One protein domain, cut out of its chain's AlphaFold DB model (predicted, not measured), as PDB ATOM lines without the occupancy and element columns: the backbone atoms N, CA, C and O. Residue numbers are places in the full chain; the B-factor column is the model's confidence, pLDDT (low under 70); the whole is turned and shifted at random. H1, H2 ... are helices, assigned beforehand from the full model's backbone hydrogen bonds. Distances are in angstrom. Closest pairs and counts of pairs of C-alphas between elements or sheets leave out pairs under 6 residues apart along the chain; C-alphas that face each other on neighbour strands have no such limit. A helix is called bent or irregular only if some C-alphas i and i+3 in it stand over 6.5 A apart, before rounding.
ATOM      1  N   PRO A  62     119.385 120.197  26.347       82.25
ATOM      2  CA  PRO A  62     118.334 121.092  26.818       82.25
ATOM      3  C   PRO A  62     118.737 122.131  27.857       82.25
ATOM      4  O   PRO A  62     118.511 123.312  27.602       82.25
ATOM      5  N   LEU A  63     119.362 121.743  28.979       83.50
ATOM      6  CA  LEU A  63     119.703 122.722  30.020       83.50
ATOM      7  C   LEU A  63     120.939 123.563  29.667       83.50
ATOM      8  O   LEU A  63     121.164 124.602  30.279       83.50
ATOM      9  N   LEU A  64     121.716 123.172  28.653       82.75
ATOM     10  CA  LEU A  64     122.719 124.060  28.067       82.75
ATOM     11  C   LEU A  64     122.049 125.092  27.154       82.75
ATOM     12  O   LEU A  64     122.388 126.272  27.195       82.75
ATOM     13  N   ARG A  65     121.082 124.655  26.340       79.75
ATOM     14  CA  ARG A  65     120.353 125.517  25.400       79.75
ATOM     15  C   ARG A  65     119.472 126.542  26.106       79.75
ATOM     16  O   ARG A  65     119.318 127.640  25.583       79.75
ATOM     17  N   SER A  66     118.902 126.206  27.262       79.56
ATOM     18  CA  SER A  66     118.108 127.151  28.053       79.56
ATOM     19  C   SER A  66     118.956 128.143  28.861       79.56
ATOM     20  O   SER A  66     118.399 129.095  29.398       79.56
ATOM     21  N   GLY A  67     120.279 127.950  28.949       79.81
ATOM     22  CA  GLY A  67     121.210 128.860  29.623       79.81
ATOM     23  C   GLY A  67     121.437 128.753  31.148       79.81
ATOM     24  O   GLY A  67     122.356 129.433  31.604       79.81
ATOM     25  N   PRO A  68     120.731 127.946  31.972       82.06
ATOM     26  CA  PRO A  68     120.956 127.935  33.424       82.06
ATOM     27  C   PRO A  68     122.292 127.313  33.839       82.06
ATOM     28  O   PRO A  68     122.730 127.498  34.972       82.06
ATOM     29  N   ILE A  69     122.941 126.550  32.954       88.56
ATOM     30  CA  ILE A  69     124.185 125.842  33.257       88.56
ATOM     31  C   ILE A  69     125.233 126.152  32.180       88.56
ATOM     32  O   ILE A  69     124.976 125.941  30.992       88.56
ATOM     33  N   PRO A  70     126.449 126.593  32.558       87.38
ATOM     34  CA  PRO A  70     127.476 126.938  31.588       87.38
ATOM     35  C   PRO A  70     128.055 125.693  30.905       87.38
ATOM     36  O   PRO A  70     128.241 124.637  31.515       87.38
ATOM     37  N   ARG A  71     128.471 125.850  29.643       86.56
ATOM     38  CA  ARG A  71     129.126 124.795  28.845       86.56
ATOM     39  C   ARG A  71     130.340 124.170  29.542       86.56
ATOM     40  O   ARG A  71     130.592 122.974  29.405       86.56
ATOM     41  N   SER A  72     131.084 124.964  30.311       87.62
ATOM     42  CA  SER A  72     132.235 124.493  31.087       87.62
ATOM     43  C   SER A  72     131.846 123.454  32.145       87.62
ATOM     44  O   SER A  72     132.603 122.508  32.363       87.62
ATOM     45  N   ALA A  73     130.666 123.567  32.764       89.19
ATOM     46  CA  ALA A  73     130.175 122.591  33.735       89.19
ATOM     47  C   ALA A  73     129.884 121.242  33.069       89.19
ATOM     48  O   ALA A  73     130.382 120.218  33.537       89.19
ATOM     49  N   TYR A  74     129.195 121.254  31.929       90.25
ATOM     50  CA  TYR A  74     128.957 120.055  31.125       90.25
ATOM     51  C   TYR A  74     130.249 119.364  30.702       90.25
ATOM     52  O   TYR A  74     130.386 118.153  30.855       90.25
ATOM     53  N   LYS A  75     131.223 120.139  30.213       88.38
ATOM     54  CA  LYS A  75     132.531 119.616  29.812       88.38
ATOM     55  C   LYS A  75     133.261 118.956  30.981       88.38
ATOM     56  O   LYS A  75     133.820 117.878  30.815       88.38
ATOM     57  N   ARG A  76     133.246 119.576  32.167       89.94
ATOM     58  CA  ARG A  76     133.814 118.970  33.384       89.94
ATOM     59  C   ARG A  76     133.113 117.660  33.736       89.94
ATOM     60  O   ARG A  76     133.801 116.681  33.993       89.94
ATOM     61  N   CYS A  77     131.780 117.631  33.697       92.88
ATOM     62  CA  CYS A  77     131.001 116.434  34.014       92.88
ATOM     63  C   CYS A  77     131.292 115.291  33.035       92.88
ATOM     64  O   CYS A  77     131.550 114.173  33.472       92.88
ATOM     65  N   LEU A  78     131.310 115.575  31.728       90.75
ATOM     66  CA  LEU A  78     131.608 114.583  30.697       90.75
ATOM     67  C   LEU A  78     133.025 114.018  30.845       90.75
ATOM     68  O   LEU A  78     133.190 112.804  30.810       90.75
ATOM     69  N   ASN A  79     134.029 114.872  31.060       87.69
ATOM     70  CA  ASN A  79     135.402 114.405  31.266       87.69
ATOM     71  C   ASN A  79     135.500 113.523  32.514       87.69
ATOM     72  O   ASN A  79     135.987 112.409  32.418       87.69
ATOM     73  N   ALA A  80     134.952 113.966  33.649       90.38
ATOM     74  CA  ALA A  80     134.991 113.188  34.886       90.38
ATOM     75  C   ALA A  80     134.267 111.834  34.754       90.38
ATOM     76  O   ALA A  80     134.726 110.831  35.296       90.38
ATOM     77  N   LEU A  81     133.153 111.788  34.013       90.62
ATOM     78  CA  LEU A  81     132.452 110.544  33.691       90.62
ATOM     79  C   LEU A  81     133.341 109.592  32.887       90.62
ATOM     80  O   LEU A  81     133.461 108.422  33.241       90.62
ATOM     81  N   LEU A  82     133.953 110.089  31.812       87.44
ATOM     82  CA  LEU A  82     134.818 109.287  30.951       87.44
ATOM     83  C   LEU A  82     136.077 108.825  31.687       87.44
ATOM     84  O   LEU A  82     136.474 107.675  31.517       87.44
ATOM     85  N   ASP A  83     136.632 109.668  32.557       85.44
ATOM     86  CA  ASP A  83     137.763 109.327  33.415       85.44
ATOM     87  C   ASP A  83     137.414 108.177  34.366       85.44
ATOM     88  O   ASP A  83     138.127 107.176  34.410       85.44
ATOM     89  N   GLN A  84     136.271 108.246  35.057       87.06
ATOM     90  CA  GLN A  84     135.842 107.157  35.942       87.06
ATOM     91  C   GLN A  84     135.529 105.859  35.190       87.06
ATOM     92  O   GLN A  84     135.840 104.774  35.679       87.06
ATOM     93  N   LEU A  85     134.911 105.946  34.008       85.88
ATOM     94  CA  LEU A  85     134.625 104.769  33.183       85.88
ATOM     95  C   LEU A  85     135.904 104.126  32.639       85.88
ATOM     96  O   LEU A  85     135.982 102.903  32.539       85.88
ATOM     97  N   HIS A  86     136.909 104.932  32.309       80.50
ATOM     98  CA  HIS A  86     138.220 104.434  31.920       80.50
ATOM     99  C   HIS A  86     138.942 103.771  33.097       80.50
ATOM    100  O   HIS A  86     139.443 102.662  32.956       80.50
ATOM    101  N   ASP A  87     138.955 104.387  34.280       80.19
ATOM    102  CA  ASP A  87     139.601 103.804  35.464       80.19
ATOM    103  C   ASP A  87     138.984 102.452  35.859       80.19
ATOM    104  O   ASP A  87     139.682 101.530  36.289       80.19
ATOM    105  N   LEU A  88     137.673 102.309  35.658       78.44
ATOM    106  CA  LEU A  88     136.941 101.069  35.892       78.44
ATOM    107  C   LEU A  88     137.432  99.890  35.062       78.44
ATOM    108  O   LEU A  88     137.377  98.757  35.528       78.44
ATOM    109  N   GLN A  89     137.946 100.144  33.864       72.31
ATOM    110  CA  GLN A  89     138.492  99.099  33.011       72.31
ATOM    111  C   GLN A  89     139.669  98.353  33.645       72.31
ATOM    112  O   GLN A  89     139.919  97.192  33.325       72.31
ATOM    113  N   PHE A  90     140.387  99.021  34.544       70.19
ATOM    114  CA  PHE A  90     141.548  98.471  35.231       70.19
ATOM    115  C   PHE A  90     141.215  98.016  36.660       70.19
ATOM    116  O   PHE A  90     142.106  97.558  37.374       70.19
ATOM    117  N   SER A  91     139.951  98.127  37.090       67.44
ATOM    118  CA  SER A  91     139.503  97.790  38.443       67.44
ATOM    119  C   SER A  91     138.611  96.547  38.466       67.44
ATOM    120  O   SER A  91     137.696  96.392  37.667       67.44
ATOM    121  N   VAL A  92     138.831  95.673  39.454       58.31
ATOM    122  CA  VAL A  92     138.062  94.426  39.649       58.31
ATOM    123  C   VAL A  92     136.680  94.688  40.273       58.31
ATOM    124  O   VAL A  92     135.783  93.850  40.203       58.31
ATOM    125  N   ARG A  93     136.475  95.857  40.893       56.41
ATOM    126  CA  ARG A  93     135.204  96.267  41.506       56.41
ATOM    127  C   ARG A  93     135.111  97.783  41.527       56.41
ATOM    128  O   ARG A  93     135.884  98.371  42.271       56.41
ATOM    129  N   MET A  94     134.116  98.382  40.869       57.31
ATOM    130  CA  MET A  94     133.404  99.549  41.428       57.31
ATOM    131  C   MET A  94     131.973  99.676  40.873       57.31
ATOM    132  O   MET A  94     131.754 100.400  39.903       57.31
ATOM    133  N   PRO A  95     130.959  99.053  41.497       68.12
ATOM    134  CA  PRO A  95     129.593  99.504  41.292       68.12
ATOM    135  C   PRO A  95     129.404 100.832  42.048       68.12
ATOM    136  O   PRO A  95     129.912 100.987  43.160       68.12
ATOM    137  N   ARG A  96     128.640 101.761  41.457       82.56
ATOM    138  CA  ARG A  96     128.296 103.122  41.944       82.56
ATOM    139  C   ARG A  96     129.177 104.299  41.482       82.56
ATOM    140  O   ARG A  96     129.649 105.113  42.280       82.56
ATOM    141  N   ILE A  97     129.384 104.402  40.169       88.44
ATOM    142  CA  ILE A  97     130.183 105.460  39.522       88.44
ATOM    143  C   ILE A  97     129.601 106.859  39.776       88.44
ATOM    144  O   ILE A  97     130.339 107.789  40.104       88.44
ATOM    145  N   MET A  98     128.283 107.022  39.638       93.12
ATOM    146  CA  MET A  98     127.636 108.332  39.740       93.12
ATOM    147  C   MET A  98     127.628 108.827  41.180       93.12
ATOM    148  O   MET A  98     127.910 109.998  41.425       93.12
ATOM    149  N   ALA A  99     127.374 107.939  42.142       91.44
ATOM    150  CA  ALA A  99     127.441 108.287  43.556       91.44
ATOM    151  C   ALA A  99     128.837 108.795  43.946       91.44
ATOM    152  O   ALA A  99     128.943 109.776  44.681       91.44
ATOM    153  N   ARG A 100     129.904 108.174  43.421       90.69
ATOM    154  CA  ARG A 100     131.282 108.629  43.648       90.69
ATOM    155  C   ARG A 100     131.531 110.010  43.045       90.69
ATOM    156  O   ARG A 100     131.980 110.894  43.764       90.69
ATOM    157  N   LEU A 101     131.183 110.211  41.773       92.75
ATOM    158  CA  LEU A 101     131.344 111.504  41.094       92.75
ATOM    159  C   LEU A 101     130.624 112.637  41.831       92.75
ATOM    160  O   LEU A 101     131.185 113.709  42.051       92.75
ATOM    161  N   MET A 102     129.388 112.388  42.260       94.75
ATOM    162  CA  MET A 102     128.607 113.353  43.026       94.75
ATOM    163  C   MET A 102     129.207 113.621  44.412       94.75
ATOM    164  O   MET A 102     129.221 114.760  44.883       94.75
ATOM    165  N   GLU A 103     129.730 112.590  45.072       92.69
ATOM    166  CA  GLU A 103     130.390 112.714  46.368       92.69
ATOM    167  C   GLU A 103     131.714 113.486  46.282       92.69
ATOM    168  O   GLU A 103     132.002 114.290  47.171       92.69
ATOM    169  N   ASP A 104     132.484 113.312  45.208       91.25
ATOM    170  CA  ASP A 104     133.712 114.070  44.960       91.25
ATOM    171  C   ASP A 104     133.409 115.569  44.811       91.25
ATOM    172  O   ASP A 104     134.050 116.398  45.465       91.25
ATOM    173  N   VAL A 105     132.353 115.927  44.068       92.12
ATOM    174  CA  VAL A 105     131.865 117.316  43.969       92.12
ATOM    175  C   VAL A 105     131.442 117.844  45.339       92.12
ATOM    176  O   VAL A 105     131.886 118.913  45.763       92.12
ATOM    177  N   ARG A 106     130.649 117.070  46.089       92.50
ATOM    178  CA  ARG A 106     130.191 117.452  47.432       92.50
ATOM    179  C   ARG A 106     131.352 117.681  48.408       92.50
ATOM    180  O   ARG A 106     131.250 118.515  49.311       92.50
ATOM    181  N   ARG A 107     132.434 116.909  48.287       91.00
ATOM    182  CA  ARG A 107     133.632 117.030  49.135       91.00
ATOM    183  C   ARG A 107     134.492 118.221  48.747       91.00
ATOM    184  O   ARG A 107     134.992 118.884  49.654       91.00
ATOM    185  N   ALA A 108     134.643 118.478  47.450       88.44
ATOM    186  CA  ALA A 108     135.395 119.614  46.931       88.44
ATOM    187  C   ALA A 108     134.701 120.951  47.235       88.44
ATOM    188  O   ALA A 108     135.368 121.937  47.530       88.44
ATOM    189  N   GLN A 109     133.366 120.978  47.212       85.00
ATOM    190  CA  GLN A 109     132.563 122.191  47.373       85.00
ATOM    191  C   GLN A 109     131.606 122.054  48.564       85.00
ATOM    192  O   GLN A 109     130.382 121.984  48.432       85.00
ATOM    193  N   ARG A 110     132.173 121.953  49.771       84.88
ATOM    194  CA  ARG A 110     131.380 121.735  50.991       84.88
ATOM    195  C   ARG A 110     130.392 122.882  51.210       84.88
ATOM    196  O   ARG A 110     130.799 124.021  51.387       84.88
ATOM    197  N   GLY A 111     129.106 122.544  51.268       84.50
ATOM    198  CA  GLY A 111     128.026 123.507  51.506       84.50
ATOM    199  C   GLY A 111     127.503 124.200  50.245       84.50
ATOM    200  O   GLY A 111     126.486 124.880  50.327       84.50
ATOM    201  N   ASP A 112     128.124 123.980  49.083       93.06
ATOM    202  CA  ASP A 112     127.656 124.529  47.811       93.06
ATOM    203  C   ASP A 112     126.630 123.591  47.153       93.06
ATOM    204  O   ASP A 112     126.932 122.727  46.323       93.06
ATOM    205  N   TRP A 113     125.375 123.754  47.564       94.19
ATOM    206  CA  TRP A 113     124.256 122.981  47.028       94.19
ATOM    207  C   TRP A 113     123.893 123.365  45.595       94.19
ATOM    208  O   TRP A 113     123.339 122.536  44.874       94.19
ATOM    209  N   VAL A 114     124.229 124.587  45.175       94.81
ATOM    210  CA  VAL A 114     124.016 125.069  43.808       94.81
ATOM    211  C   VAL A 114     124.917 124.306  42.851       94.81
ATOM    212  O   VAL A 114     124.430 123.723  41.883       94.81
ATOM    213  N   SER A 115     126.218 124.232  43.133       93.12
ATOM    214  CA  SER A 115     127.136 123.482  42.278       93.12
ATOM    215  C   SER A 115     126.799 121.992  42.246       93.12
ATOM    216  O   SER A 115     126.871 121.372  41.180       93.12
ATOM    217  N   LEU A 116     126.355 121.418  43.370       95.38
ATOM    218  CA  LEU A 116     125.874 120.036  43.404       95.38
ATOM    219  C   LEU A 116     124.627 119.845  42.524       95.38
ATOM    220  O   LEU A 116     124.561 118.874  41.770       95.38
ATOM    221  N   LEU A 117     123.666 120.775  42.575       96.38
ATOM    222  CA  LEU A 117     122.459 120.756  41.742       96.38
ATOM    223  C   LEU A 117     122.803 120.874  40.257       96.38
ATOM    224  O   LEU A 117     122.325 120.074  39.456       96.38
ATOM    225  N   CYS A 118     123.656 121.828  39.886       95.31
ATOM    226  CA  CYS A 118     124.102 122.013  38.508       95.31
ATOM    227  C   CYS A 118     124.840 120.775  37.984       95.31
ATOM    228  O   CYS A 118     124.644 120.385  36.835       95.31
ATOM    229  N   THR A 119     125.649 120.122  38.821       95.56
ATOM    230  CA  THR A 119     126.352 118.883  38.454       95.56
ATOM    231  C   THR A 119     125.375 117.720  38.283       95.56
ATOM    232  O   THR A 119     125.419 117.022  37.270       95.56
ATOM    233  N   PHE A 120     124.431 117.546  39.214       96.00
ATOM    234  CA  PHE A 120     123.366 116.549  39.088       96.00
ATOM    235  C   PHE A 120     122.552 116.754  37.807       96.00
ATOM    236  O   PHE A 120     122.313 115.806  37.061       96.00
ATOM    237  N   ALA A 121     122.170 118.001  37.531       95.25
ATOM    238  CA  ALA A 121     121.452 118.379  36.329       95.25
ATOM    239  C   ALA A 121     122.264 118.057  35.070       95.25
ATOM    240  O   ALA A 121     121.713 117.419  34.182       95.25
ATOM    241  N   CYS A 122     123.562 118.396  35.026       94.38
ATOM    242  CA  CYS A 122     124.462 118.033  33.925       94.38
ATOM    243  C   CYS A 122     124.485 116.524  33.679       94.38
ATOM    244  O   CYS A 122     124.343 116.099  32.536       94.38
ATOM    245  N   TYR A 123     124.675 115.716  34.727       95.00
ATOM    246  CA  TYR A 123     124.730 114.263  34.577       95.00
ATOM    247  C   TYR A 123     123.396 113.688  34.128       95.00
ATOM    248  O   TYR A 123     123.380 112.891  33.199       95.00
ATOM    249  N   ARG A 124     122.278 114.123  34.716       93.38
ATOM    250  CA  ARG A 124     120.944 113.701  34.273       93.38
ATOM    251  C   ARG A 124     120.756 113.977  32.781       93.38
ATOM    252  O   ARG A 124     120.290 113.113  32.050       93.38
ATOM    253  N   ASP A 125     121.141 115.172  32.358       91.31
ATOM    254  CA  ASP A 125     121.057 115.622  30.980       91.31
ATOM    255  C   ASP A 125     121.955 114.801  30.042       91.31
ATOM    256  O   ASP A 125     121.524 114.394  28.970       91.31
ATOM    257  N   LEU A 126     123.211 114.562  30.422       91.06
ATOM    258  CA  LEU A 126     124.168 113.798  29.618       91.06
ATOM    259  C   LEU A 126     123.764 112.326  29.498       91.06
ATOM    260  O   LEU A 126     123.837 111.767  28.410       91.06
ATOM    261  N   LEU A 127     123.331 111.711  30.599       90.75
ATOM    262  CA  LEU A 127     122.958 110.297  30.659       90.75
ATOM    263  C   LEU A 127     121.595 110.002  30.020       90.75
ATOM    264  O   LEU A 127     121.225 108.834  29.902       90.75
ATOM    265  N   ASP A 128     120.852 111.032  29.613       86.06
ATOM    266  CA  ASP A 128     119.548 110.882  28.981       86.06
ATOM    267  C   ASP A 128     119.613 109.919  27.781       86.06
ATOM    268  O   ASP A 128     120.598 109.869  27.025       86.06
ATOM    269  N   ARG A 129     118.539 109.142  27.613       73.38
ATOM    270  CA  ARG A 129     118.405 108.129  26.562       73.38
ATOM    271  C   ARG A 129     118.541 108.736  25.176       73.38
ATOM    272  O   ARG A 129     119.147 108.120  24.308       73.38
ATOM    273  N   ASP A 130     118.064 109.966  25.019       79.50
ATOM    274  CA  ASP A 130     118.118 110.700  23.759       79.50
ATOM    275  C   ASP A 130     119.517 111.266  23.445       79.50
ATOM    276  O   ASP A 130     119.728 111.789  22.353       79.50
ATOM    277  N   ARG A 131     120.486 111.183  24.377       81.12
ATOM    278  CA  ARG A 131     121.833 111.763  24.208       81.12
ATOM    279  C   ARG A 131     122.945 110.727  24.196       81.12
ATOM    280  O   ARG A 131     123.437 110.372  23.128       81.12
ATOM    281  N   LEU A 132     123.384 110.285  25.377       86.69
ATOM    282  CA  LEU A 132     124.454 109.291  25.506       86.69
ATOM    283  C   LEU A 132     123.918 107.876  25.682       86.69
ATOM    284  O   LEU A 132     124.712 106.937  25.709       86.69
ATOM    285  N   HIS A 133     122.596 107.717  25.772       88.94
ATOM    286  CA  HIS A 133     121.952 106.419  25.904       88.94
ATOM    287  C   HIS A 133     122.570 105.592  27.039       88.94
ATOM    288  O   HIS A 133     122.933 104.434  26.851       88.94
ATOM    289  N   ALA A 134     122.757 106.222  28.204       88.88
ATOM    290  CA  ALA A 134     123.426 105.583  29.324       88.88
ATOM    291  C   ALA A 134     122.655 104.361  29.828       88.88
ATOM    292  O   ALA A 134     121.424 104.293  29.735       88.88
ATOM    293  N   THR A 135     123.379 103.410  30.414       89.75
ATOM    294  CA  THR A 135     122.759 102.246  31.041       89.75
ATOM    295  C   THR A 135     121.849 102.653  32.192       89.75
ATOM    296  O   THR A 135     122.038 103.674  32.869       89.75
ATOM    297  N   GLN A 136     120.842 101.812  32.432       88.81
ATOM    298  CA  GLN A 136     119.890 102.018  33.515       88.81
ATOM    299  C   GLN A 136     120.595 102.055  34.879       88.81
ATOM    300  O   GLN A 136     120.216 102.861  35.723       88.81
ATOM    301  N   ASP A 137     121.671 101.284  35.050       88.19
ATOM    302  CA  ASP A 137     122.462 101.241  36.281       88.19
ATOM    303  C   ASP A 137     123.131 102.584  36.607       88.19
ATOM    304  O   ASP A 137     123.071 103.029  37.754       88.19
ATOM    305  N   LEU A 138     123.709 103.287  35.618       89.44
ATOM    306  CA  LEU A 138     124.246 104.641  35.838       89.44
ATOM    307  C   LEU A 138     123.149 105.618  36.227       89.44
ATOM    308  O   LEU A 138     123.300 106.416  37.154       89.44
ATOM    309  N   CYS A 139     122.044 105.557  35.491       91.00
ATOM    310  CA  CYS A 139     120.909 106.431  35.709       91.00
ATOM    311  C   CYS A 139     120.322 106.231  37.110       91.00
ATOM    312  O   CYS A 139     120.012 107.208  37.791       91.00
ATOM    313  N   ASP A 140     120.183 104.981  37.549       90.75
ATOM    314  CA  ASP A 140     119.635 104.643  38.856       90.75
ATOM    315  C   ASP A 140     120.610 104.956  39.987       90.75
ATOM    316  O   ASP A 140     120.175 105.501  40.999       90.75
ATOM    317  N   ASP A 141     121.916 104.747  39.813       92.38
ATOM    318  CA  ASP A 141     122.909 105.154  40.811       92.38
ATOM    319  C   ASP A 141     122.894 106.673  41.057       92.38
ATOM    320  O   ASP A 141     122.878 107.118  42.210       92.38
ATOM    321  N   LEU A 142     122.785 107.480  39.992       93.94
ATOM    322  CA  LEU A 142     122.654 108.937  40.096       93.94
ATOM    323  C   LEU A 142     121.390 109.349  40.872       93.94
ATOM    324  O   LEU A 142     121.427 110.248  41.716       93.94
ATOM    325  N   ARG A 143     120.257 108.693  40.599       92.12
ATOM    326  CA  ARG A 143     118.973 108.980  41.268       92.12
ATOM    327  C   ARG A 143     119.002 108.565  42.732       92.12
ATOM    328  O   ARG A 143     118.574 109.334  43.590       92.12
ATOM    329  N   LEU A 144     119.511 107.366  43.013       93.25
ATOM    330  CA  LEU A 144     119.630 106.825  44.363       93.25
ATOM    331  C   LEU A 144     120.510 107.719  45.233       93.25
ATOM    332  O   LEU A 144     120.164 107.950  46.388       93.25
ATOM    333  N   TYR A 145     121.594 108.269  44.676       94.38
ATOM    334  CA  TYR A 145     122.414 109.253  45.378       94.38
ATOM    335  C   TYR A 145     121.582 110.454  45.855       94.38
ATOM    336  O   TYR A 145     121.626 110.804  47.034       94.38
ATOM    337  N   VAL A 146     120.785 111.066  44.969       94.75
ATOM    338  CA  VAL A 146     119.963 112.232  45.338       94.75
ATOM    339  C   VAL A 146     118.895 111.872  46.362       94.75
ATOM    340  O   VAL A 146     118.733 112.616  47.326       94.75
ATOM    341  N   LEU A 147     118.218 110.732  46.212       95.31
ATOM    342  CA  LEU A 147     117.220 110.270  47.185       95.31
ATOM    343  C   LEU A 147     117.839 110.074  48.578       95.31
ATOM    344  O   LEU A 147     117.307 110.581  49.564       95.31
ATOM    345  N   GLN A 148     119.007 109.428  48.657       94.56
ATOM    346  CA  GLN A 148     119.749 109.227  49.910       94.56
ATOM    347  C   GLN A 148     120.206 110.553  50.540       94.56
ATOM    348  O   GLN A 148     120.295 110.675  51.763       94.56
ATOM    349  N   MET A 149     120.474 111.564  49.717       93.94
ATOM    350  CA  MET A 149     120.937 112.880  50.155       93.94
ATOM    351  C   MET A 149     119.810 113.865  50.462       93.94
ATOM    352  O   MET A 149     120.073 114.929  51.033       93.94
ATOM    353  N   LEU A 150     118.565 113.540  50.121       94.25
ATOM    354  CA  LEU A 150     117.493 114.524  50.064       94.25
ATOM    355  C   LEU A 150     117.147 115.117  51.432       94.25
ATOM    356  O   LEU A 150     116.964 116.325  51.522       94.25
ATOM    357  N   HIS A 151     117.176 114.331  52.514       94.19
ATOM    358  CA  HIS A 151     117.025 114.870  53.873       94.19
ATOM    359  C   HIS A 151     118.103 115.910  54.210       94.19
ATOM    360  O   HIS A 151     117.831 116.927  54.848       94.19
ATOM    361  N   LYS A 152     119.347 115.672  53.777       93.75
ATOM    362  CA  LYS A 152     120.465 116.585  54.028       93.75
ATOM    363  C   LYS A 152     120.365 117.841  53.163       93.75
ATOM    364  O   LYS A 152     120.665 118.924  53.660       93.75
ATOM    365  N   ILE A 153     119.923 117.706  51.914       94.44
ATOM    366  CA  ILE A 153     119.639 118.833  51.015       94.44
ATOM    367  C   ILE A 153     118.500 119.675  51.605       94.44
ATOM    368  O   ILE A 153     118.677 120.863  51.846       94.44
ATOM    369  N   ALA A 154     117.385 119.046  51.972       93.50
ATOM    370  CA  ALA A 154     116.221 119.694  52.572       93.50
ATOM    371  C   ALA A 154     116.533 120.441  53.873       93.50
ATOM    372  O   ALA A 154     115.855 121.410  54.192       93.50
ATOM    373  N   LYS A 155     117.546 120.005  54.630       92.50
ATOM    374  CA  LYS A 155     117.984 120.689  55.851       92.50
ATOM    375  C   LYS A 155     118.853 121.917  55.567       92.50
ATOM    376  O   LYS A 155     118.734 122.905  56.280       92.50
ATOM    377  N   ASN A 156     119.733 121.843  54.568       93.00
ATOM    378  CA  ASN A 156     120.863 122.770  54.437       93.00
ATOM    379  C   ASN A 156     120.850 123.633  53.163       93.00
ATOM    380  O   ASN A 156     121.619 124.584  53.094       93.00
ATOM    381  N   ALA A 157     120.050 123.288  52.155       93.69
ATOM    382  CA  ALA A 157     119.910 124.038  50.907       93.69
ATOM    383  C   ALA A 157     118.622 124.861  50.915       93.69
ATOM    384  O   ALA A 157     117.671 124.482  51.601       93.69
ATOM    385  N   ASP A 158     118.538 125.915  50.110       94.12
ATOM    386  CA  ASP A 158     117.302 126.687  49.942       94.12
ATOM    387  C   ASP A 158     116.159 125.837  49.377       94.12
ATOM    388  O   ASP A 158     116.365 124.800  48.741       94.12
ATOM    389  N   LEU A 159     114.916 126.256  49.624       94.56
ATOM    390  CA  LEU A 159     113.737 125.499  49.197       94.56
ATOM    391  C   LEU A 159     113.654 125.379  47.667       94.56
ATOM    392  O   LEU A 159     113.375 124.290  47.170       94.56
ATOM    393  N   SER A 160     113.995 126.438  46.928       96.44
ATOM    394  CA  SER A 160     114.082 126.424  45.460       96.44
ATOM    395  C   SER A 160     115.086 125.384  44.942       96.44
ATOM    396  O   SER A 160     114.801 124.670  43.978       96.44
ATOM    397  N   ILE A 161     116.235 125.236  45.609       96.75
ATOM    398  CA  ILE A 161     117.280 124.257  45.273       96.75
ATOM    399  C   ILE A 161     116.793 122.838  45.586       96.75
ATOM    400  O   ILE A 161     116.845 121.964  44.721       96.75
ATOM    401  N   SER A 162     116.266 122.608  46.791       96.69
ATOM    402  CA  SER A 162     115.735 121.303  47.209       96.69
ATOM    403  C   SER A 162     114.637 120.799  46.273       96.69
ATOM    404  O   SER A 162     114.642 119.635  45.872       96.69
ATOM    405  N   LEU A 163     113.718 121.682  45.874       96.94
ATOM    406  CA  LEU A 163     112.653 121.361  44.926       96.94
ATOM    407  C   LEU A 163     113.196 121.100  43.515       96.94
ATOM    408  O   LEU A 163     112.689 120.214  42.830       96.94
ATOM    409  N   SER A 164     114.256 121.803  43.099       97.00
ATOM    410  CA  SER A 164     114.907 121.570  41.802       97.00
ATOM    411  C   SER A 164     115.485 120.158  41.701       97.00
ATOM    412  O   SER A 164     115.320 119.509  40.670       97.00
ATOM    413  N   PHE A 165     116.099 119.634  42.770       97.00
ATOM    414  CA  PHE A 165     116.575 118.243  42.791       97.00
ATOM    415  C   PHE A 165     115.446 117.241  42.533       97.00
ATOM    416  O   PHE A 165     115.628 116.297  41.766       97.00
ATOM    417  N   VAL A 166     114.280 117.452  43.147       96.62
ATOM    418  CA  VAL A 166     113.137 116.544  42.996       96.62
ATOM    419  C   VAL A 166     112.469 116.694  41.633       96.62
ATOM    420  O   VAL A 166     112.097 115.690  41.027       96.62
ATOM    421  N   ASP A 167     112.341 117.913  41.109       95.88
ATOM    422  CA  ASP A 167     111.749 118.147  39.786       95.88
ATOM    423  C   ASP A 167     112.549 117.470  38.666       95.88
ATOM    424  O   ASP A 167     111.981 116.910  37.720       95.88
ATOM    425  N   LEU A 168     113.872 117.442  38.833       94.12
ATOM    426  CA  LEU A 168     114.791 116.748  37.945       94.12
ATOM    427  C   LEU A 168     114.666 115.212  38.010       94.12
ATOM    428  O   LEU A 168     115.179 114.527  37.128       94.12
ATOM    429  N   LEU A 169     113.974 114.634  38.995       93.94
ATOM    430  CA  LEU A 169     113.717 113.195  39.015       93.94
ATOM    431  C   LEU A 169     112.658 112.803  37.974       93.94
ATOM    432  O   LEU A 169     111.622 113.457  37.771       93.94
ATOM    433  N   GLU A 170     112.888 111.652  37.341       88.00
ATOM    434  CA  GLU A 170     111.922 111.042  36.432       88.00
ATOM    435  C   GLU A 170     110.583 110.762  37.115       88.00
ATOM    436  O   GLU A 170     110.479 110.632  38.336       88.00
ATOM    437  N   LYS A 171     109.534 110.597  36.303       85.06
ATOM    438  CA  LYS A 171     108.156 110.419  36.774       85.06
ATOM    439  C   LYS A 171     108.008 109.339  37.854       85.06
ATOM    440  O   LYS A 171     107.255 109.559  38.796       85.06
ATOM    441  N   ARG A 172     108.735 108.219  37.737       84.88
ATOM    442  CA  ARG A 172     108.685 107.103  38.701       84.88
ATOM    443  C   ARG A 172     109.265 107.465  40.074       84.88
ATOM    444  O   ARG A 172     108.692 107.072  41.078       84.88
ATOM    445  N   ARG A 173     110.364 108.224  40.116       91.31
ATOM    446  CA  ARG A 173     111.104 108.557  41.353       91.31
ATOM    447  C   ARG A 173     110.744 109.917  41.941       91.31
ATOM    448  O   ARG A 173     111.056 110.197  43.088       91.31
ATOM    449  N   PHE A 174     110.050 110.757  41.180       95.06
ATOM    450  CA  PHE A 174     109.584 112.056  41.653       95.06
ATOM    451  C   PHE A 174     108.680 111.965  42.876       95.06
ATOM    452  O   PHE A 174     108.816 112.777  43.780       95.06
ATOM    453  N   HIS A 175     107.753 111.003  42.905       94.12
ATOM    454  CA  HIS A 175     106.841 110.873  44.038       94.12
ATOM    455  C   HIS A 175     107.604 110.503  45.314       94.12
ATOM    456  O   HIS A 175     107.454 111.183  46.317       94.12
ATOM    457  N   GLU A 176     108.495 109.517  45.225       95.31
ATOM    458  CA  GLU A 176     109.400 109.119  46.309       95.31
ATOM    459  C   GLU A 176     110.259 110.294  46.800       95.31
ATOM    460  O   GLU A 176     110.313 110.564  47.996       95.31
ATOM    461  N   GLY A 177     110.858 111.057  45.881       96.12
ATOM    462  CA  GLY A 177     111.606 112.263  46.235       96.12
ATOM    463  C   GLY A 177     110.735 113.322  46.917       96.12
ATOM    464  O   GLY A 177     111.145 113.906  47.914       96.12
ATOM    465  N   MET A 178     109.513 113.558  46.433       95.94
ATOM    466  CA  MET A 178     108.598 114.511  47.063       95.94
ATOM    467  C   MET A 178     108.149 114.064  48.457       95.94
ATOM    468  O   MET A 178     108.008 114.923  49.319       95.94
ATOM    469  N   GLU A 179     107.940 112.767  48.698       94.62
ATOM    470  CA  GLU A 179     107.595 112.242  50.028       94.62
ATOM    471  C   GLU A 179     108.755 112.440  51.012       94.62
ATOM    472  O   GLU A 179     108.564 113.038  52.070       94.62
ATOM    473  N   ILE A 180     109.977 112.051  50.626       95.31
ATOM    474  CA  ILE A 180     111.180 112.250  51.451       95.31
ATOM    475  C   ILE A 180     111.395 113.743  51.739       95.31
ATOM    476  O   ILE A 180     111.703 114.129  52.869       95.31
ATOM    477  N   LEU A 181     111.225 114.605  50.729       95.38
ATOM    478  CA  LEU A 181     111.356 116.050  50.898       95.38
ATOM    479  C   LEU A 181     110.258 116.607  51.812       95.38
ATOM    480  O   LEU A 181     110.560 117.420  52.679       95.38
ATOM    481  N   TRP A 182     109.008 116.171  51.650       93.56
ATOM    482  CA  TRP A 182     107.885 116.596  52.488       93.56
ATOM    483  C   TRP A 182     108.116 116.241  53.955       93.56
ATOM    484  O   TRP A 182     107.990 117.105  54.820       93.56
ATOM    485  N   GLU A 183     108.533 115.004  54.230       92.75
ATOM    486  CA  GLU A 183     108.869 114.544  55.578       92.75
ATOM    487  C   GLU A 183     110.069 115.304  56.163       92.75
ATOM    488  O   GLU A 183     110.090 115.669  57.337       92.75
ATOM    489  N   ALA A 184     111.091 115.584  55.349       92.19
ATOM    490  CA  ALA A 184     112.237 116.364  55.799       92.19
ATOM    491  C   ALA A 184     111.844 117.809  56.144       92.19
ATOM    492  O   ALA A 184     112.318 118.360  57.140       92.19
ATOM    493  N   LEU A 185     110.983 118.418  55.325       91.38
ATOM    494  CA  LEU A 185     110.515 119.784  55.514       91.38
ATOM    495  C   LEU A 185     109.545 119.895  56.685       91.38
ATOM    496  O   LEU A 185     109.633 120.885  57.397       91.38
ATOM    497  N   SER A 186     108.679 118.910  56.945       87.44
ATOM    498  CA  SER A 186     107.725 118.959  58.067       87.44
ATOM    499  C   SER A 186     108.415 119.075  59.431       87.44
ATOM    500  O   SER A 186     107.880 119.687  60.354       87.44
ATOM    501  N   ARG A 187     109.661 118.592  59.542       87.25
ATOM    502  CA  ARG A 187     110.526 118.796  60.719       87.25
ATOM    503  C   ARG A 187     110.982 120.255  60.886       87.25
ATOM    504  O   ARG A 187     111.376 120.654  61.977       87.25
ATOM    505  N   SER A 188     110.932 121.059  59.823       84.75
ATOM    506  CA  SER A 188     111.194 122.500  59.801       84.75
ATOM    507  C   SER A 188     109.900 123.270  59.527       84.75
ATOM    508  O   SER A 188     109.550 123.563  58.383       84.75
ATOM    509  N   ARG A 189     109.199 123.649  60.603       81.25
ATOM    510  CA  ARG A 189     107.876 124.292  60.528       81.25
ATOM    511  C   ARG A 189     107.821 125.480  59.561       81.25
ATOM    512  O   ARG A 189     106.843 125.599  58.837       81.25
ATOM    513  N   VAL A 190     108.862 126.316  59.521       86.75
ATOM    514  CA  VAL A 190     108.936 127.490  58.630       86.75
ATOM    515  C   VAL A 190     108.934 127.067  57.161       86.75
ATOM    516  O   VAL A 190     108.040 127.441  56.412       86.75
ATOM    517  N   ARG A 191     109.872 126.207  56.753       87.81
ATOM    518  CA  ARG A 191     110.023 125.821  55.341       87.81
ATOM    519  C   ARG A 191     108.857 124.985  54.826       87.81
ATOM    520  O   ARG A 191     108.487 125.093  53.658       87.81
ATOM    521  N   TRP A 192     108.302 124.126  55.680       88.94
ATOM    522  CA  TRP A 192     107.081 123.395  55.354       88.94
ATOM    523  C   TRP A 192     105.910 124.352  55.146       88.94
ATOM    524  O   TRP A 192     105.189 124.219  54.159       88.94
ATOM    525  N   PHE A 193     105.759 125.344  56.028       88.69
ATOM    526  CA  PHE A 193     104.704 126.344  55.916       88.69
ATOM    527  C   PHE A 193     104.847 127.172  54.634       88.69
ATOM    528  O   PHE A 193     103.862 127.340  53.919       88.69
ATOM    529  N   ASP A 194     106.066 127.578  54.271       89.56
ATOM    530  CA  ASP A 194     106.338 128.279  53.010       89.56
ATOM    531  C   ASP A 194     105.894 127.450  51.794       89.56
ATOM    532  O   ASP A 194     105.186 127.950  50.914       89.56
ATOM    533  N   LEU A 195     106.236 126.156  51.751       90.81
ATOM    534  CA  LEU A 195     105.813 125.249  50.675       90.81
ATOM    535  C   LEU A 195     104.286 125.054  50.643       90.81
ATOM    536  O   LEU A 195     103.672 125.035  49.571       90.81
ATOM    537  N   TYR A 196     103.670 124.900  51.813       88.56
ATOM    538  CA  TYR A 196     102.238 124.656  51.965       88.56
ATOM    539  C   TYR A 196     101.403 125.873  51.535       88.56
ATOM    540  O   TYR A 196     100.468 125.752  50.729       88.56
ATOM    541  N   CYS A 197     101.759 127.059  52.039       88.56
ATOM    542  CA  CYS A 197     101.063 128.319  51.786       88.56
ATOM    543  C   CYS A 197     101.245 128.804  50.349       88.56
ATOM    544  O   CYS A 197     100.256 129.192  49.724       88.56
ATOM    545  N   SER A 198     102.453 128.675  49.791       92.19
ATOM    546  CA  SER A 198     102.717 128.960  48.371       92.19
ATOM    547  C   SER A 198     102.034 127.973  47.422       92.19
ATOM    548  O   SER A 198     102.032 128.179  46.217       92.19
ATOM    549  N   ARG A 199     101.440 126.874  47.915       91.75
ATOM    550  CA  ARG A 199     100.818 125.829  47.074       91.75
ATOM    551  C   ARG A 199     101.807 125.188  46.087       91.75
ATOM    552  O   ARG A 199     101.388 124.650  45.059       91.75
ATOM    553  N   GLY A 200     103.103 125.234  46.404       90.62
ATOM    554  CA  GLY A 200     104.183 124.817  45.510       90.62
ATOM    555  C   GLY A 200     104.516 125.817  44.398       90.62
ATOM    556  O   GLY A 200     105.251 125.453  43.482       90.62
ATOM    557  N   GLU A 201     103.990 127.044  44.448       95.69
ATOM    558  CA  GLU A 201     104.317 128.146  43.530       95.69
ATOM    559  C   GLU A 201     105.635 128.801  43.955       95.69
ATOM    560  O   GLU A 201     105.685 129.944  44.397       95.69
ATOM    561  N   ILE A 202     106.709 128.015  43.881       94.94
ATOM    562  CA  ILE A 202     108.071 128.430  44.210       94.94
ATOM    563  C   ILE A 202     108.910 128.279  42.953       94.94
ATOM    564  O   ILE A 202     108.969 127.187  42.377       94.94
ATOM    565  N   ASP A 203     109.570 129.361  42.552       96.19
ATOM    566  CA  ASP A 203     110.471 129.344  41.410       96.19
ATOM    567  C   ASP A 203     111.647 128.410  41.686       96.19
ATOM    568  O   ASP A 203     112.358 128.521  42.690       96.19
ATOM    569  N   LEU A 204     111.829 127.438  40.793       96.06
ATOM    570  CA  LEU A 204     112.947 126.514  40.891       96.06
ATOM    571  C   LEU A 204     114.225 127.203  40.435       96.06
ATOM    572  O   LEU A 204     114.224 127.977  39.481       96.06
ATOM    573  N   TYR A 205     115.336 126.850  41.073       94.88
ATOM    574  CA  TYR A 205     116.633 127.466  40.816       94.88
ATOM    575  C   TYR A 205     117.054 127.375  39.338       94.88
ATOM    576  O   TYR A 205     117.541 128.347  38.774       94.88
ATOM    577  N   LEU A 206     116.847 126.219  38.694       91.50
ATOM    578  CA  LEU A 206     117.297 125.997  37.312       91.50
ATOM    579  C   LEU A 206     116.338 126.527  36.244       91.50
ATOM    580  O   LEU A 206     116.789 126.897  35.165       91.50
ATOM    581  N   SER A 207     115.026 126.505  36.488       90.44
ATOM    582  CA  SER A 207     114.039 126.945  35.492       90.44
ATOM    583  C   SER A 207     113.615 128.400  35.670       90.44
ATOM    584  O   SER A 207     113.034 128.959  34.744       90.44
ATOM    585  N   GLY A 208     113.837 128.992  36.849       92.19
ATOM    586  CA  GLY A 208     113.290 130.300  37.217       92.19
ATOM    587  C   GLY A 208     111.758 130.341  37.202       92.19
ATOM    588  O   GLY A 208     111.184 131.410  37.040       92.19
ATOM    589  N   GLN A 209     111.099 129.179  37.273       94.50
ATOM    590  CA  GLN A 209     109.643 129.047  37.168       94.50
ATOM    591  C   GLN A 209     109.122 127.927  38.075       94.50
ATOM    592  O   GLN A 209     109.849 126.949  38.301       94.50
ATOM    593  N   PRO A 210     107.855 127.979  38.525       95.44
ATOM    594  CA  PRO A 210     107.281 126.923  39.347       95.44
ATOM    595  C   PRO A 210     107.042 125.634  38.559       95.44
ATOM    596  O   PRO A 210     106.585 125.642  37.410       95.44
ATOM    597  N   SER A 211     107.270 124.485  39.200       96.25
ATOM    598  CA  SER A 211     106.975 123.185  38.588       96.25
ATOM    599  C   SER A 211     105.514 122.792  38.772       96.25
ATOM    600  O   SER A 211     105.035 122.542  39.881       96.25
ATOM    601  N   ARG A 212     104.819 122.587  37.646       95.69
ATOM    602  CA  ARG A 212     103.441 122.063  37.629       95.69
ATOM    603  C   ARG A 212     103.309 120.722  38.357       95.69
ATOM    604  O   ARG A 212     102.254 120.433  38.920       95.69
ATOM    605  N   ARG A 213     104.354 119.882  38.334       95.38
ATOM    606  CA  ARG A 213     104.355 118.570  39.007       95.38
ATOM    607  C   ARG A 213     104.374 118.742  40.520       95.38
ATOM    608  O   ARG A 213     103.596 118.078  41.203       95.38
ATOM    609  N   ILE A 214     105.201 119.660  41.016       96.50
ATOM    610  CA  ILE A 214     105.294 120.000  42.440       96.50
ATOM    611  C   ILE A 214     103.986 120.627  42.913       96.50
ATOM    612  O   ILE A 214     103.382 120.119  43.853       96.50
ATOM    613  N   MET A 215     103.470 121.633  42.202       96.50
ATOM    614  CA  MET A 215     102.181 122.258  42.521       96.50
ATOM    615  C   MET A 215     101.050 121.225  42.612       96.50
ATOM    616  O   MET A 215     100.249 121.236  43.546       96.50
ATOM    617  N   LYS A 216     100.985 120.283  41.660       95.00
ATOM    618  CA  LYS A 216      99.985 119.206  41.667       95.00
ATOM    619  C   LYS A 216     100.145 118.272  42.868       95.00
ATOM    620  O   LYS A 216      99.136 117.840  43.421       95.00
ATOM    621  N   TYR A 217     101.378 117.948  43.252       94.94
ATOM    622  CA  TYR A 217     101.654 117.122  44.426       94.94
ATOM    623  C   TYR A 217     101.222 117.829  45.718       94.94
ATOM    624  O   TYR A 217     100.447 117.260  46.482       94.94
ATOM    625  N   VAL A 218     101.629 119.089  45.912       93.88
ATOM    626  CA  VAL A 218     101.278 119.878  47.105       93.88
ATOM    627  C   VAL A 218      99.762 120.016  47.226       93.88
ATOM    628  O   VAL A 218      99.204 119.726  48.277       93.88
ATOM    629  N   ARG A 219      99.059 120.366  46.140       92.62
ATOM    630  CA  ARG A 219      97.587 120.463  46.144       92.62
ATOM    631  C   ARG A 219      96.909 119.157  46.568       92.62
ATOM    632  O   ARG A 219      95.931 119.208  47.300       92.62
ATOM    633  N   ARG A 220      97.424 118.001  46.134       91.19
ATOM    634  CA  ARG A 220      96.891 116.689  46.541       91.19
ATOM    635  C   ARG A 220      97.129 116.413  48.021       91.19
ATOM    636  O   ARG A 220      96.176 116.064  48.701       91.19
ATOM    637  N   LYS A 221      98.353 116.626  48.517       89.50
ATOM    638  CA  LYS A 221      98.675 116.453  49.943       89.50
ATOM    639  C   LYS A 221      97.789 117.310  50.837       89.50
ATOM    640  O   LYS A 221      97.270 116.816  51.824       89.50
ATOM    641  N   ARG A 222      97.530 118.556  50.432       84.56
ATOM    642  CA  ARG A 222      96.631 119.459  51.160       84.56
ATOM    643  C   ARG A 222      95.204 118.937  51.268       84.56
ATOM    644  O   ARG A 222      94.614 119.085  52.327       84.56
ATOM    645  N   LEU A 223      94.660 118.365  50.193       85.06
ATOM    646  CA  LEU A 223      93.316 117.780  50.216       85.06
ATOM    647  C   LEU A 223      93.263 116.583  51.168       85.06
ATOM    648  O   LEU A 223      92.367 116.525  51.996       85.06
ATOM    649  N   THR A 224      94.256 115.693  51.110       83.25
ATOM    650  CA  THR A 224      94.336 114.534  52.013       83.25
ATOM    651  C   THR A 224      94.479 114.958  53.477       83.25
ATOM    652  O   THR A 224      93.735 114.481  54.321       83.25
ATOM    653  N   GLU A 225      95.356 115.918  53.781       75.88
ATOM    654  CA  GLU A 225      95.521 116.433  55.150       75.88
ATOM    655  C   GLU A 225      94.261 117.175  55.642       75.88
ATOM    656  O   GLU A 225      93.923 117.105  56.820       75.88
ATOM    657  N   GLN A 226      93.526 117.862  54.759       67.44
ATOM    658  CA  GLN A 226      92.239 118.483  55.100       67.44
ATOM    659  C   GLN A 226      91.128 117.453  55.331       67.44
ATOM    660  O   GLN A 226      90.301 117.665  56.213       67.44
ATOM    661  N   GLU A 227      91.100 116.354  54.578       63.53
ATOM    662  CA  GLU A 227      90.171 115.237  54.790       63.53
ATOM    663  C   GLU A 227      90.458 114.507  56.112       63.53
ATOM    664  O   GLU A 227      89.518 114.159  56.820       63.53
ATOM    665  N   GLU A 228      91.729 114.352  56.497       60.56
ATOM    666  CA  GLU A 228      92.138 113.761  57.783       60.56
ATOM    667  C   GLU A 228      91.850 114.670  58.992       60.56
ATOM    668  O   GLU A 228      91.568 114.183  60.086       60.56
TER     669      GLU A 228
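What this domain is: This is residues 62 to 228 of the 287 residues of an uncharacterized protein of Coccidioides posadasii (strain RMSCC 757 / Silveira) (UniProt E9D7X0). Five helices stand side by side as the core of an elongated body: H3, H5 and H7 in one row, H4 and H6 in a second, each running against the one before it in the chain. H2 crosses one end, the short H1 packs on H4, and H8 and H9 lie at the other end, where residues 223 to 228 of H9 stick out. The 167 printed residues include nine named helices, H1 to H9 in order, and no named strand: all helix, compact, radius of gyration of the C-alphas 16.6 A, spans 57 by 33 by 30 A.

Where its parts are: Find C-alpha 136 at (119.890, 102.018, 33.515); from there H5 runs 29.5 A to residue 156, irregular with C-alphas 148 and 151 7.4 A apart, and with a kink of 48 degrees near residue 150. Before it come H1, residues 62 to 65, H2, 71 to 88 and 26.0 A long, H3, 97 to 108, and H4, 113 to 126. After it come H6, 159 to 167, H7, 171 to 186, only just irregular with C-alphas 172 and 175 6.8 A apart, H8, 189 to 197, and H9, 212 to 228, which ends with C-alpha 228 at (92.138, 113.761, 57.783).

How they stand to each other: H3, H4 and H5 form an up and down bundle, each against the one before; the hub H4 touches H5 at a shallow tilt of 17 degrees, closest at C-alphas 113 and 153, 7.4 A. H5 touches H7 the same way at 17 degrees, C-alphas 151 and 184 5.4 A apart. Residues 73 to 78 of H2 touch H4, only just about perpendicular at 70.2 degrees, with C-alphas 74 and 122 closest at 5.7 A. H7 and H8 touch only at the corner. Every O i to N i+4 pair is within hydrogen-bond range in H2, H3, H4, H8 and H9; H5 has 15 of 17, H6 4 of 5, H7 10 of 12, and H1 is too short for one.

The domain as a whole: The C-alphas of Phe 90 and Glu 227, the two farthest apart, are 57.5 A apart. The printed part has no cut; the link from H8 to H9 is long, 14 residues. Look for low pLDDT, under 70, at residues 91 to 95 and 226 to 228.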